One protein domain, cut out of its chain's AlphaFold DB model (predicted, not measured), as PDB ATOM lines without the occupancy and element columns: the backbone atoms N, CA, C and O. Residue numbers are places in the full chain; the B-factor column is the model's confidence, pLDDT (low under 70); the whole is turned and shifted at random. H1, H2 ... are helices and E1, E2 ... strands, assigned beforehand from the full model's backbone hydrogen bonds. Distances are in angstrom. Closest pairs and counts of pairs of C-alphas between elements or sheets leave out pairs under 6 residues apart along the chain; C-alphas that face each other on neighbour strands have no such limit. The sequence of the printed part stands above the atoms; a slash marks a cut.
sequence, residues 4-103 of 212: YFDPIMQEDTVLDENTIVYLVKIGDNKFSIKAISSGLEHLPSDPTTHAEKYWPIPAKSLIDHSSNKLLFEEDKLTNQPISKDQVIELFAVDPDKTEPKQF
ATOM      1  N   TYR A   4      89.020 219.222 182.717       96.25
ATOM      2  CA  TYR A   4      89.761 218.310 183.582       96.25
ATOM      3  C   TYR A   4      90.352 217.193 182.723       96.25
ATOM      4  O   TYR A   4      89.787 216.850 181.689       96.25
ATOM      5  N   PHE A   5      91.481 216.629 183.138       95.81
ATOM      6  CA  PHE A   5      92.017 215.445 182.479       95.81
ATOM      7  C   PHE A   5      91.235 214.222 182.962       95.81
ATOM      8  O   PHE A   5      91.356 213.844 184.129       95.81
ATOM      9  N   ASP A   6      90.409 213.638 182.094       94.56
ATOM     10  CA  ASP A   6      89.606 212.467 182.429       94.56
ATOM     11  C   ASP A   6      90.483 211.208 182.390       94.56
ATOM     12  O   ASP A   6      90.929 210.814 181.311       94.56
ATOM     13  N   PRO A   7      90.734 210.529 183.524       91.25
ATOM     14  CA  PRO A   7      91.545 209.317 183.530       91.25
ATOM     15  C   PRO A   7      90.863 208.128 182.835       91.25
ATOM     16  O   PRO A   7      91.547 207.149 182.540       91.25
ATOM     17  N   ILE A   8      89.547 208.189 182.582       90.06
ATOM     18  CA  ILE A   8      88.804 207.118 181.906       90.06
ATOM     19  C   ILE A   8      89.050 207.158 180.396       90.06
ATOM     20  O   ILE A   8      89.475 206.158 179.821       90.06
ATOM     21  N   MET A   9      88.825 208.314 179.763       90.00
ATOM     22  CA  MET A   9      89.077 208.512 178.327       90.00
ATOM     23  C   MET A   9      90.530 208.902 178.004       90.00
ATOM     24  O   MET A   9      90.937 208.839 176.848       90.00
ATOM     25  N   GLN A  10      91.319 209.265 179.020       92.94
ATOM     26  CA  GLN A  10      92.702 209.750 178.911       92.94
ATOM     27  C   GLN A  10      92.848 211.028 178.067       92.94
ATOM     28  O   GLN A  10      93.825 211.194 177.333       92.94
ATOM     29  N   GLU A  11      91.895 211.955 178.194       91.19
ATOM     30  CA  GLU A  11      91.877 213.224 177.459       91.19
ATOM     31  C   GLU A  11      91.351 214.400 178.300       91.19
ATOM     32  O   GLU A  11      90.664 214.221 179.306       91.19
ATOM     33  N   ASP A  12      91.663 215.628 177.872       94.06
ATOM     34  CA  ASP A  12      91.092 216.838 178.468       94.06
ATOM     35  C   ASP A  12      89.602 216.944 178.104       94.06
ATOM     36  O   ASP A  12      89.242 217.185 176.953       94.06
ATOM     37  N   THR A  13      88.734 216.806 179.105       94.75
ATOM     38  CA  THR A  13      87.276 216.850 178.967       94.75
ATOM     39  C   THR A  13      86.716 218.137 179.563       94.75
ATOM     40  O   THR A  13      87.185 218.629 180.590       94.75
ATOM     41  N   VAL A  14      85.699 218.712 178.920       96.56
ATOM     42  CA  VAL A  14      85.004 219.899 179.435       96.56
ATOM     43  C   VAL A  14      84.228 219.538 180.699       96.56
ATOM     44  O   VAL A  14      83.484 218.562 180.711       96.56
ATOM     45  N   LEU A  15      84.378 220.345 181.752       95.75
ATOM     46  CA  LEU A  15      83.598 220.189 182.974       95.75
ATOM     47  C   LEU A  15      82.138 220.597 182.731       95.75
ATOM     48  O   LEU A  15      81.861 221.729 182.325       95.75
ATOM     49  N   ASP A  16      81.217 219.687 183.027       94.62
ATOM     50  CA  ASP A  16      79.774 219.877 182.885       94.62
ATOM     51  C   ASP A  16      78.985 219.303 184.078       94.62
ATOM     52  O   ASP A  16      79.550 218.764 185.029       94.62
ATOM     53  N   GLU A  17      77.655 219.430 184.045       92.94
ATOM     54  CA  GLU A  17      76.774 218.952 185.122       92.94
ATOM     55  C   GLU A  17      76.743 217.421 185.269       92.94
ATOM     56  O   GLU A  17      76.335 216.926 186.320       92.94
ATOM     57  N   ASN A  18      77.171 216.676 184.244       93.88
ATOM     58  CA  ASN A  18      77.197 215.212 184.253       93.88
ATOM     59  C   ASN A  18      78.520 214.660 184.790       93.88
ATOM     60  O   ASN A  18      78.613 213.472 185.099       93.88
ATOM     61  N   THR A  19      79.537 215.514 184.893       96.19
ATOM     62  CA  THR A  19      80.857 215.140 185.379       96.19
ATOM     63  C   THR A  19      80.760 214.647 186.819       96.19
ATOM     64  O   THR A  19      80.204 215.314 187.693       96.19
ATOM     65  N   ILE A  20      81.335 213.481 187.100       97.00
ATOM     66  CA  ILE A  20      81.346 212.930 188.451       97.00
ATOM     67  C   ILE A  20      82.519 213.558 189.199       97.00
ATOM     68  O   ILE A  20      83.677 213.275 188.895       97.00
ATOM     69  N   VAL A  21      82.214 214.392 190.193       97.25
ATOM     70  CA  VAL A  21      83.214 215.091 191.006       97.25
ATOM     71  C   VAL A  21      83.246 214.511 192.416       97.25
ATOM     72  O   VAL A  21      82.217 214.255 193.046       97.25
ATOM     73  N   TYR A  22      84.446 214.289 192.936       97.62
ATOM     74  CA  TYR A  22      84.637 213.785 194.289       97.62
ATOM     75  C   TYR A  22      85.968 214.248 194.873       97.62
ATOM     76  O   TYR A  22      86.902 214.605 194.162       97.62
ATOM     77  N   LEU A  23      86.052 214.252 196.198       97.75
ATOM     78  CA  LEU A  23      87.258 214.580 196.943       97.75
ATOM     79  C   LEU A  23      87.890 213.299 197.486       97.75
ATOM     80  O   LEU A  23      87.183 212.429 197.994       97.75
ATOM     81  N   VAL A  24      89.214 213.208 197.452       97.31
ATOM     82  CA  VAL A  24      89.977 212.129 198.097       97.31
ATOM     83  C   VAL A  24      90.991 212.706 199.078       97.31
ATOM     84  O   VAL A  24      91.534 213.792 198.863       97.31
ATOM     85  N   LYS A  25      91.265 211.982 200.166       97.25
ATOM     86  CA  LYS A  25      92.319 212.338 201.125       97.25
ATOM     87  C   LYS A  25      93.626 211.685 200.684       97.25
ATOM     88  O   LYS A  25      93.693 210.465 200.595       97.25
ATOM     89  N   ILE A  26      94.658 212.491 200.444       95.44
ATOM     90  CA  ILE A  26      95.977 212.013 199.984       95.44
ATOM     91  C   ILE A  26      97.057 212.095 201.071       95.44
ATOM     92  O   ILE A  26      98.174 211.619 200.891       95.44
ATOM     93  N   GLY A  27      96.748 212.726 202.201       92.50
ATOM     94  CA  GLY A  27      97.653 212.853 203.336       92.50
ATOM     95  C   GLY A  27      96.992 213.578 204.499       92.50
ATOM     96  O   GLY A  27      95.807 213.920 204.450       92.50
ATOM     97  N   ASP A  28      97.757 213.819 205.561       92.38
ATOM     98  CA  ASP A  28      97.248 214.597 206.686       92.38
ATOM     99  C   ASP A  28      96.999 216.050 206.269       92.38
ATOM    100  O   ASP A  28      97.866 216.690 205.672       92.38
ATOM    101  N   ASN A  29      95.781 216.532 206.521       94.00
ATOM    102  CA  ASN A  29      95.269 217.820 206.046       94.00
ATOM    103  C   ASN A  29      95.492 218.095 204.537       94.00
ATOM    104  O   ASN A  29      95.623 219.249 204.133       94.00
ATOM    105  N   LYS A  30      95.570 217.051 203.698       96.00
ATOM    106  CA  LYS A  30      95.763 217.169 202.245       96.00
ATOM    107  C   LYS A  30      94.685 216.395 201.503       96.00
ATOM    108  O   LYS A  30      94.614 215.165 201.594       96.00
ATOM    109  N   PHE A  31      93.896 217.123 200.730       96.62
ATOM    110  CA  PHE A  31      92.801 216.603 199.929       96.62
ATOM    111  C   PHE A  31      93.011 216.971 198.467       96.62
ATOM    112  O   PHE A  31      93.648 217.971 198.161       96.62
ATOM    113  N   SER A  32      92.498 216.160 197.555       97.12
ATOM    114  CA  SER A  32      92.579 216.416 196.119       97.12
ATOM    115  C   SER A  32      91.190 216.268 195.524       97.12
ATOM    116  O   SER A  32      90.493 215.294 195.816       97.12
ATOM    117  N   ILE A  33      90.779 217.258 194.733       97.56
ATOM    118  CA  ILE A  33      89.544 217.200 193.960       97.56
ATOM    119  C   ILE A  33      89.794 216.363 192.705       97.56
ATOM    120  O   ILE A  33      90.839 216.477 192.064       97.56
ATOM    121  N   LYS A  34      88.854 215.484 192.383       97.62
ATOM    122  CA  LYS A  34      88.916 214.557 191.258       97.62
ATOM    123  C   LYS A  34      87.643 214.682 190.441       97.62
ATOM    124  O   LYS A  34      86.573 214.957 190.984       97.62
ATOM    125  N   ALA A  35      87.789 214.487 189.140       96.81
ATOM    126  CA  ALA A  35      86.706 214.509 188.179       96.81
ATOM    127  C   ALA A  35      86.901 213.346 187.204       96.81
ATOM    128  O   ALA A  35      88.016 213.118 186.733       96.81
ATOM    129  N   ILE A  36      85.827 212.609 186.939       96.56
ATOM    130  CA  ILE A  36      85.788 211.527 185.951       96.56
ATOM    131  C   ILE A  36      84.524 211.666 185.108       96.56
ATOM    132  O   ILE A  36      83.485 212.124 185.599       96.56
ATOM    133  N   SER A  37      84.594 211.235 183.852       93.69
ATOM    134  CA  SER A  37      83.437 211.286 182.951       93.69
ATOM    135  C   SER A  37      82.345 210.287 183.335       93.69
ATOM    136  O   SER A  37      81.157 210.557 183.165       93.69
ATOM    137  N   SER A  38      82.729 209.109 183.836       89.50
ATOM    138  CA  SER A  38      81.806 208.012 184.125       89.50
ATOM    139  C   SER A  38      82.448 206.925 184.996       89.50
ATOM    140  O   SER A  38      83.627 206.983 185.330       89.50
ATOM    141  N   GLY A  39      81.663 205.905 185.358       87.94
ATOM    142  CA  GLY A  39      82.214 204.641 185.851       87.94
ATOM    143  C   GLY A  39      82.499 204.554 187.350       87.94
ATOM    144  O   GLY A  39      83.048 203.543 187.764       87.94
ATOM    145  N   LEU A  40      82.086 205.527 188.172       91.38
ATOM    146  CA  LEU A  40      82.367 205.551 189.621       91.38
ATOM    147  C   LEU A  40      82.073 204.220 190.342       91.38
ATOM    148  O   LEU A  40      82.893 203.746 191.119       91.38
ATOM    149  N   GLU A  41      80.934 203.593 190.041       87.69
ATOM    150  CA  GLU A  41      80.496 202.323 190.650       87.69
ATOM    151  C   GLU A  41      81.310 201.097 190.188       87.69
ATOM    152  O   GLU A  41      81.275 200.043 190.821       87.69
ATOM    153  N   HIS A  42      82.046 201.230 189.084       88.81
ATOM    154  CA  HIS A  42      82.856 200.176 188.471       88.81
ATOM    155  C   HIS A  42      84.355 200.392 188.692       88.81
ATOM    156  O   HIS A  42      85.168 199.702 188.081       88.81
ATOM    157  N   LEU A  43      84.737 201.357 189.531       87.56
ATOM    158  CA  LEU A  43      86.130 201.598 189.878       87.56
ATOM    159  C   LEU A  43      86.475 200.891 191.194       87.56
ATOM    160  O   LEU A  43      85.720 200.998 192.162       87.56
ATOM    161  N   PRO A  44      87.629 200.199 191.269       88.12
ATOM    162  CA  PRO A  44      88.093 199.583 192.512       88.12
ATOM    163  C   PRO A  44      88.688 200.613 193.490       88.12
ATOM    164  O   PRO A  44      88.829 200.329 194.674       88.12
ATOM    165  N   SER A  45      89.087 201.786 192.987       92.50
ATOM    166  CA  SER A  45      89.683 202.909 193.724       92.50
ATOM    167  C   SER A  45      89.796 204.129 192.799       92.50
ATOM    168  O   SER A  45      89.630 203.982 191.584       92.50
ATOM    169  N   ASP A  46      90.140 205.304 193.334       94.56
ATOM    170  CA  ASP A  46      90.484 206.471 192.510       94.56
ATOM    171  C   ASP A  46      91.612 206.138 191.506       94.56
ATOM    172  O   ASP A  46      92.665 205.656 191.936       94.56
ATOM    173  N   PRO A  47      91.464 206.437 190.199       91.50
ATOM    174  CA  PRO A  47      92.441 206.034 189.183       91.50
ATOM    175  C   PRO A  47      93.849 206.608 189.375       91.50
ATOM    176  O   PRO A  47      94.825 206.003 188.944       91.50
ATOM    177  N   THR A  48      93.964 207.786 189.993       90.25
ATOM    178  CA  THR A  48      95.236 208.526 190.067       90.25
ATOM    179  C   THR A  48      95.973 208.353 191.390       90.25
ATOM    180  O   THR A  48      97.190 208.504 191.446       90.25
ATOM    181  N   THR A  49      95.242 208.075 192.468       92.12
ATOM    182  CA  THR A  49      95.780 208.011 193.835       92.12
ATOM    183  C   THR A  49      95.566 206.659 194.499       92.12
ATOM    184  O   THR A  49      96.130 206.426 195.565       92.12
ATOM    185  N   HIS A  50      94.758 205.780 193.901       93.44
ATOM    186  CA  HIS A  50      94.310 204.518 194.494       93.44
ATOM    187  C   HIS A  50      93.610 204.683 195.852       93.44
ATOM    188  O   HIS A  50      93.545 203.747 196.649       93.44
ATOM    189  N   ALA A  51      93.058 205.868 196.130       93.38
ATOM    190  CA  ALA A  51      92.251 206.089 197.319       93.38
ATOM    191  C   ALA A  51      90.980 205.226 197.261       93.38
ATOM    192  O   ALA A  51      90.222 205.276 196.295       93.38
ATOM    193  N   GLU A  52      90.736 204.451 198.316       93.56
ATOM    194  CA  GLU A  52      89.562 203.569 198.432       93.56
ATOM    195  C   GLU A  52      88.319 204.303 198.949       93.56
ATOM    196  O   GLU A  52      87.207 203.787 198.872       93.56
ATOM    197  N   LYS A  53      88.501 205.521 199.467       95.31
ATOM    198  CA  LYS A  53      87.449 206.344 200.059       95.31
ATOM    199  C   LYS A  53      87.386 207.709 199.393       95.31
ATOM    200  O   LYS A  53      88.425 208.305 199.102       95.31
ATOM    201  N   TYR A  54      86.173 208.216 199.203       97.25
ATOM    202  CA  TYR A  54      85.916 209.499 198.563       97.25
ATOM    203  C   TYR A  54      84.723 210.230 199.190       97.25
ATOM    204  O   TYR A  54      83.797 209.613 199.716       97.25
ATOM    205  N   TRP A  55      84.706 211.558 199.098       98.06
ATOM    206  CA  TRP A  55      83.543 212.381 199.437       98.06
ATOM    207  C   TRP A  55      82.903 212.888 198.144       98.06
ATOM    208  O   TRP A  55      83.583 213.571 197.378       98.06
ATOM    209  N   PRO A  56      81.631 212.564 197.858       97.00
ATOM    210  CA  PRO A  56      80.975 213.039 196.645       97.00
ATOM    211  C   PRO A  56      80.774 214.554 196.709       97.00
ATOM    212  O   PRO A  56      80.266 215.068 197.707       97.00
ATOM    213  N   ILE A  57      81.130 215.255 195.633       96.81
ATOM    214  CA  ILE A  57      80.940 216.700 195.494       96.81
ATOM    215  C   ILE A  57      80.020 216.942 194.292       96.81
ATOM    216  O   ILE A  57      80.256 216.383 193.222       96.81
ATOM    217  N   PRO A  58      78.961 217.758 194.413       95.50
ATOM    218  CA  PRO A  58      78.151 218.116 193.257       95.50
ATOM    219  C   PRO A  58      79.002 218.809 192.185       95.50
ATOM    220  O   PRO A  58      79.714 219.766 192.491       95.50
ATOM    221  N   ALA A  59      78.882 218.389 190.922       94.62
ATOM    222  CA  ALA A  59      79.615 218.995 189.804       94.62
ATOM    223  C   ALA A  59      79.418 220.515 189.744       94.62
ATOM    224  O   ALA A  59      80.366 221.280 189.571       94.62
ATOM    225  N   LYS A  60      78.182 220.953 190.013       94.88
ATOM    226  CA  LYS A  60      77.811 222.363 190.110       94.88
ATOM    227  C   LYS A  60      78.692 223.153 191.082       94.88
ATOM    228  O   LYS A  60      79.104 224.252 190.742       94.88
ATOM    229  N   SER A  61      79.038 222.591 192.242       95.19
ATOM    230  CA  SER A  61      79.908 223.264 193.213       95.19
ATOM    231  C   SER A  61      81.302 223.529 192.641       95.19
ATOM    232  O   SER A  61      81.880 224.578 192.895       95.19
ATOM    233  N   LEU A  62      81.836 222.619 191.824       95.56
ATOM    234  CA  LEU A  62      83.117 222.832 191.148       95.56
ATOM    235  C   LEU A  62      82.994 223.843 189.991       95.56
ATOM    236  O   LEU A  62      83.866 224.696 189.832       95.56
ATOM    237  N   ILE A  63      81.899 223.789 189.225       95.31
ATOM    238  CA  ILE A  63      81.607 224.721 188.117       95.31
ATOM    239  C   ILE A  63      81.451 226.161 188.625       95.31
ATOM    240  O   ILE A  63      82.018 227.090 188.039       95.31
ATOM    241  N   ASP A  64      80.743 226.350 189.739       95.12
ATOM    242  CA  ASP A  64      80.543 227.654 190.381       95.12
ATOM    243  C   ASP A  64      81.885 228.267 190.845       95.12
ATOM    244  O   ASP A  64      82.024 229.489 190.933       95.12
ATOM    245  N   HIS A  65      82.913 227.434 191.047       95.31
ATOM    246  CA  HIS A  65      84.287 227.840 191.353       95.31
ATOM    247  C   HIS A  65      85.254 227.775 190.158       95.31
ATOM    248  O   HIS A  65      86.467 227.831 190.352       95.31
ATOM    249  N   SER A  66      84.750 227.746 188.923       93.44
ATOM    250  CA  SER A  66      85.548 227.695 187.681       93.44
ATOM    251  C   SER A  66      86.621 228.782 187.541       93.44
ATOM    252  O   SER A  66      87.636 228.566 186.891       93.44
ATOM    253  N   SER A  67      86.424 229.951 188.155       93.44
ATOM    254  CA  SER A  67      87.399 231.058 188.135       93.44
ATOM    255  C   SER A  67      88.401 231.022 189.299       93.44
ATOM    256  O   SER A  67      89.238 231.920 189.429       93.44
ATOM    257  N   ASN A  68      88.306 230.034 190.193       95.00
ATOM    258  CA  ASN A  68      89.181 229.927 191.351       95.00
ATOM    259  C   ASN A  68      90.550 229.370 190.938       95.00
ATOM    260  O   ASN A  68      90.667 228.201 190.590       95.00
ATOM    261  N   LYS A  69      91.595 230.193 191.062       94.25
ATOM    262  CA  LYS A  69      92.976 229.840 190.686       94.25
ATOM    263  C   LYS A  69      93.590 228.696 191.493       94.25
ATOM    264  O   LYS A  69      94.573 228.111 191.059       94.25
ATOM    265  N   LEU A  70      93.056 228.410 192.681       94.50
ATOM    266  CA  LEU A  70      93.481 227.259 193.472       94.50
ATOM    267  C   LEU A  70      92.978 225.956 192.853       94.50
ATOM    268  O   LEU A  70      93.654 224.947 192.969       94.50
ATOM    269  N   LEU A  71      91.795 225.973 192.234       95.44
ATOM    270  CA  LEU A  71      91.180 224.794 191.625       95.44
ATOM    271  C   LEU A  71      91.498 224.688 190.134       95.44
ATOM    272  O   LEU A  71      91.595 223.577 189.626       95.44
ATOM    273  N   PHE A  72      91.681 225.817 189.447       96.25
ATOM    274  CA  PHE A  72      91.913 225.877 188.010       96.25
ATOM    275  C   PHE A  72      93.149 226.710 187.673       96.25
ATOM    276  O   PHE A  72      93.206 227.908 187.951       96.25
ATOM    277  N   GLU A  73      94.121 226.077 187.023       93.50
ATOM    278  CA  GLU A  73      95.305 226.723 186.463       93.50
ATOM    279  C   GLU A  73      95.187 226.676 184.937       93.50
ATOM    280  O   GLU A  73      95.010 225.606 184.365       93.50
ATOM    281  N   GLU A  74      95.208 227.839 184.278       92.25
ATOM    282  CA  GLU A  74      95.023 227.947 182.817       92.25
ATOM    283  C   GLU A  74      93.734 227.269 182.306       92.25
ATOM    284  O   GLU A  74      93.738 226.559 181.304       92.25
ATOM    285  N   ASP A  75      92.619 227.475 183.019       92.19
ATOM    286  CA  ASP A  75      91.314 226.839 182.773       92.19
ATOM    287  C   ASP A  75      91.307 225.300 182.913       92.19
ATOM    288  O   ASP A  75      90.303 224.663 182.590       92.19
ATOM    289  N   LYS A  76      92.366 224.682 183.452       95.00
ATOM    290  CA  LYS A  76      92.432 223.235 183.714       95.00
ATOM    291  C   LYS A  76      92.379 222.922 185.200       95.00
ATOM    292  O   LYS A  76      93.032 223.587 186.002       95.00
ATOM    293  N   LEU A  77      91.621 221.889 185.566       96.44
ATOM    294  CA  LEU A  77      91.529 221.406 186.941       96.44
ATOM    295  C   LEU A  77      92.924 221.038 187.451       96.44
ATOM    296  O   LEU A  77      93.646 220.254 186.830       96.44
ATOM    297  N   THR A  78      93.306 221.610 188.586       93.94
ATOM    298  CA  THR A  78      94.617 221.373 189.176       93.94
ATOM    299  C   THR A  78      94.724 219.968 189.762       93.94
ATOM    300  O   THR A  78      93.750 219.381 190.231       93.94
ATOM    301  N   ASN A  79      95.956 219.467 189.831       92.75
ATOM    302  CA  ASN A  79      96.304 218.284 190.620       92.75
ATOM    303  C   ASN A  79      96.895 218.645 191.993       92.75
ATOM    304  O   ASN A  79      97.277 217.751 192.752       92.75
ATOM    305  N   GLN A  80      97.004 219.939 192.315       94.88
ATOM    306  CA  GLN A  80      97.548 220.384 193.591       94.88
ATOM    307  C   GLN A  80      96.592 220.058 194.748       94.88
ATOM    308  O   GLN A  80      95.372 220.153 194.599       94.88
ATOM    309  N   PRO A  81      97.127 219.664 195.916       96.38
ATOM    310  CA  PRO A  81      96.300 219.409 197.077       96.38
ATOM    311  C   PRO A  81      95.775 220.697 197.706       96.38
ATOM    312  O   PRO A  81      96.459 221.718 197.739       96.38
ATOM    313  N   ILE A  82      94.596 220.587 198.307       96.69
ATOM    314  CA  ILE A  82      93.946 221.613 199.116       96.69
ATOM    315  C   ILE A  82      93.843 221.161 200.577       96.69
ATOM    316  O   ILE A  82      93.791 219.963 200.877       96.69
ATOM    317  N   SER A  83      93.853 222.119 201.502       97.06
ATOM    318  CA  SER A  83      93.708 221.855 202.935       97.06
ATOM    319  C   SER A  83      92.254 221.596 203.325       97.06
ATOM    320  O   SER A  83      91.333 221.939 202.585       97.06
ATOM    321  N   LYS A  84      92.023 221.036 204.517       96.25
ATOM    322  CA  LYS A  84      90.666 220.860 205.055       96.25
ATOM    323  C   LYS A  84      89.887 222.173 205.093       96.25
ATOM    324  O   LYS A  84      88.731 222.207 204.692       96.25
ATOM    325  N   ASP A  85      90.520 223.244 205.562       96.56
ATOM    326  CA  ASP A  85      89.860 224.545 205.690       96.56
ATOM    327  C   ASP A  85      89.435 225.078 204.315       96.56
ATOM    328  O   ASP A  85      88.322 225.575 204.167       96.56
ATOM    329  N   GLN A  86      90.265 224.869 203.285       96.19
ATOM    330  CA  GLN A  86      89.924 225.202 201.899       96.19
ATOM    331  C   GLN A  86      88.783 224.333 201.361       96.19
ATOM    332  O   GLN A  86      87.920 224.836 200.650       96.19
ATOM    333  N   VAL A  87      88.734 223.043 201.706       96.56
ATOM    334  CA  VAL A  87      87.608 222.166 201.335       96.56
ATOM    335  C   VAL A  87      86.301 222.678 201.944       96.56
ATOM    336  O   VAL A  87      85.287 222.739 201.251       96.56
ATOM    337  N   ILE A  88      86.322 223.073 203.218       96.31
ATOM    338  CA  ILE A  88      85.145 223.612 203.908       96.31
ATOM    339  C   ILE A  88      84.718 224.940 203.275       96.31
ATOM    340  O   ILE A  88      83.530 225.143 203.038       96.31
ATOM    341  N   GLU A  89      85.663 225.829 202.976       95.69
ATOM    342  CA  GLU A  89      85.378 227.133 202.372       95.69
ATOM    343  C   GLU A  89      84.798 227.009 200.955       95.69
ATOM    344  O   GLU A  89      83.844 227.707 200.619       95.69
ATOM    345  N   LEU A  90      85.348 226.107 200.137       95.12
ATOM    346  CA  LEU A  90      84.980 225.965 198.724       95.12
ATOM    347  C   LEU A  90      83.770 225.058 198.509       95.12
ATOM    348  O   LEU A  90      82.966 225.293 197.617       95.12
ATOM    349  N   PHE A  91      83.625 223.999 199.298       96.06
ATOM    350  CA  PHE A  91      82.612 222.972 199.039       96.06
ATOM    351  C   PHE A  91      81.619 222.796 200.185       96.06
ATOM    352  O   PHE A  91      80.695 221.997 200.056       96.06
ATOM    353  N   ALA A  92      81.778 223.528 201.294       94.69
ATOM    354  CA  ALA A  92      80.952 223.397 202.496       94.69
ATOM    355  C   ALA A  92      80.909 221.962 203.065       94.69
ATOM    356  O   ALA A  92      79.951 221.577 203.737       94.69
ATOM    357  N   VAL A  93      81.962 221.175 202.817       93.12
ATOM    358  CA  VAL A  93      82.119 219.804 203.320       93.12
ATOM    359  C   VAL A  93      83.252 219.772 204.337       93.12
ATOM    360  O   VAL A  93      84.381 220.134 204.026       93.12
ATOM    361  N   ASP A  94      82.962 219.300 205.549       94.88
ATOM    362  CA  ASP A  94      83.989 218.970 206.541       94.88
ATOM    363  C   ASP A  94      84.298 217.464 206.450       94.88
ATOM    364  O   ASP A  94      83.472 216.654 206.891       94.88
ATOM    365  N   PRO A  95      85.443 217.062 205.866       91.88
ATOM    366  CA  PRO A  95      85.785 215.655 205.661       91.88
ATOM    367  C   PRO A  95      86.055 214.894 206.965       91.88
ATOM    368  O   PRO A  95      86.004 213.667 206.957       91.88
ATOM    369  N   ASP A  96      86.310 215.580 208.086       91.19
ATOM    370  CA  ASP A  96      86.487 214.917 209.386       91.19
ATOM    371  C   ASP A  96      85.140 214.642 210.078       91.19
ATOM    372  O   ASP A  96      85.055 213.784 210.957       91.19
ATOM    373  N   LYS A  97      84.081 215.370 209.700       93.94
ATOM    374  CA  LYS A  97      82.725 215.204 210.256       93.94
ATOM    375  C   LYS A  97      81.771 214.460 209.329       93.94
ATOM    376  O   LYS A  97      80.735 213.982 209.782       93.94
ATOM    377  N   THR A  98      82.099 214.391 208.045       94.19
ATOM    378  CA  THR A  98      81.297 213.716 207.025       94.19
ATOM    379  C   THR A  98      81.940 212.380 206.716       94.19
ATOM    380  O   THR A  98      83.117 212.332 206.370       94.19
ATOM    381  N   GLU A  99      81.190 211.289 206.820       95.25
ATOM    382  CA  GLU A  99      81.726 209.970 206.493       95.25
ATOM    383  C   GLU A  99      81.948 209.846 204.971       95.25
ATOM    384  O   GLU A  99      81.040 210.164 204.194       95.25
ATOM    385  N   PRO A 100      83.145 209.427 204.514       96.69
ATOM    386  CA  PRO A 100      83.383 209.183 203.099       96.69
ATOM    387  C   PRO A 100      82.625 207.948 202.613       96.69
ATOM    388  O   PRO A 100      82.441 206.974 203.343       96.69
ATOM    389  N   LYS A 101      82.278 207.949 201.328       95.62
ATOM    390  CA  LYS A 101      81.876 206.742 200.606       95.62
ATOM    391  C   LYS A 101      83.105 205.902 200.259       95.62
ATOM    392  O   LYS A 101      84.221 206.415 200.209       95.62
ATOM    393  N   GLN A 102      82.892 204.617 200.006       94.38
ATOM    394  CA  GLN A 102      83.930 203.681 199.580       94.38
ATOM    395  C   GLN A 102      83.690 203.271 198.124       94.38
ATOM    396  O   GLN A 102      82.541 203.188 197.685       94.38
ATOM    397  N   PHE A 103      84.768 203.050 197.375       92.12
ATOM    398  CA  PHE A 103      84.698 202.401 196.065       92.12
ATOM    399  C   PHE A 103      84.263 200.934 196.206       92.12
ATOM    400  O   PHE A 103      84.297 200.363 197.297       92.12
TER     401      PHE A 103
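This is residues 4 to 103 of the 212 residues of an uncharacterized protein of Legionella pneumophila (strain Lens) (UniProt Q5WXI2). A strongly twisted sheet of three strands, E4, E3 and E5, makes the core, with H2 over one face and the long loop of residues 37 to 52 reaching out on the side away from H2. The small hairpin of E1 and E2 sits beyond one end of the sheet, near the end of E4, and the short helix H1 is at the sheet's margin, right after E5. The printed part has 100 residues, with five named strands and then two named helices, in the order E1 E2 E3 E4 E5 H1 H2. The larger sheet has the order E4 - E3 - E5 and the smaller E1 - E2, both antiparallel; the class is mixed, helices and strands, with under half of the residues in named elements. The whole is compact, with a radius of gyration of the C-alphas of 12.5 A and spans of 32 by 32 by 21 A.

Find C-alpha 20 at (81.346, 212.930, 188.451); from there E3, residues 20 to 27, runs 22.1 A to C-alpha 27 at (97.653, 212.853, 203.336). E4, residues 30 to 36, is 19.9 A long, and E5, residues 53 to 57, 13.1 A. Look earlier for E1, residues 4 to 6, 6.0 A, and E2, residues 11 to 14, 9.8 A. H1 is residues 59 to 64, 8.7 A, and H2, residues 84 to 91, runs 10.3 A to C-alpha 91 at (82.612, 222.972, 199.039).

Begin at the inner strand E3. E3 and E4 form a hairpin, with N 22 and O 34 within hydrogen-bond range at 3.0 A and N 34 and O 22 at 2.8 A. On the other side of E3, the edge strand E5 is antiparallel to it, with N 23 and O 55 at 2.8 A. H2 is on the sheet at a height of 9.7 A, over E3 and only just over E4, with 3 of its 8 C-alphas falling on E4; it runs along the strands, at 4 degrees to E3 on the local plane. H1 only grazes the sheet with residues 59 to 62; its closest C-alphas to E3 are those of Val 21 and Ala 59, 5.4 A. H1 and H2 only just touch, with 3 pairs of C-alphas within 8 A, the closest Ser 61 and Phe 91 at 6.4 A, and are about perpendicular at 87 degrees. In H1 and H2 every O i to N i+4 pair is within hydrogen-bond range. Move to the hairpin E1 and E2, where N 4 and O 13 are 2.9 A apart; the closest C-alphas of E1 and E4 are those of Asp 6 and Ile 36, 5.3 A. E2 is apart from E4 and E5.

The C-alphas farthest apart are those of Glu 11 and Lys 97, 34.1 A. The printed part has no cut. The long links are E4 to E5, 16 residues, and H1 to H2, 19 residues. Near the end, look for residues 101 to 102, paired antiparallel with residues 53 to 54 of E5. The mean pLDDT of the printed part is 94.4, and no printed residue is under 70.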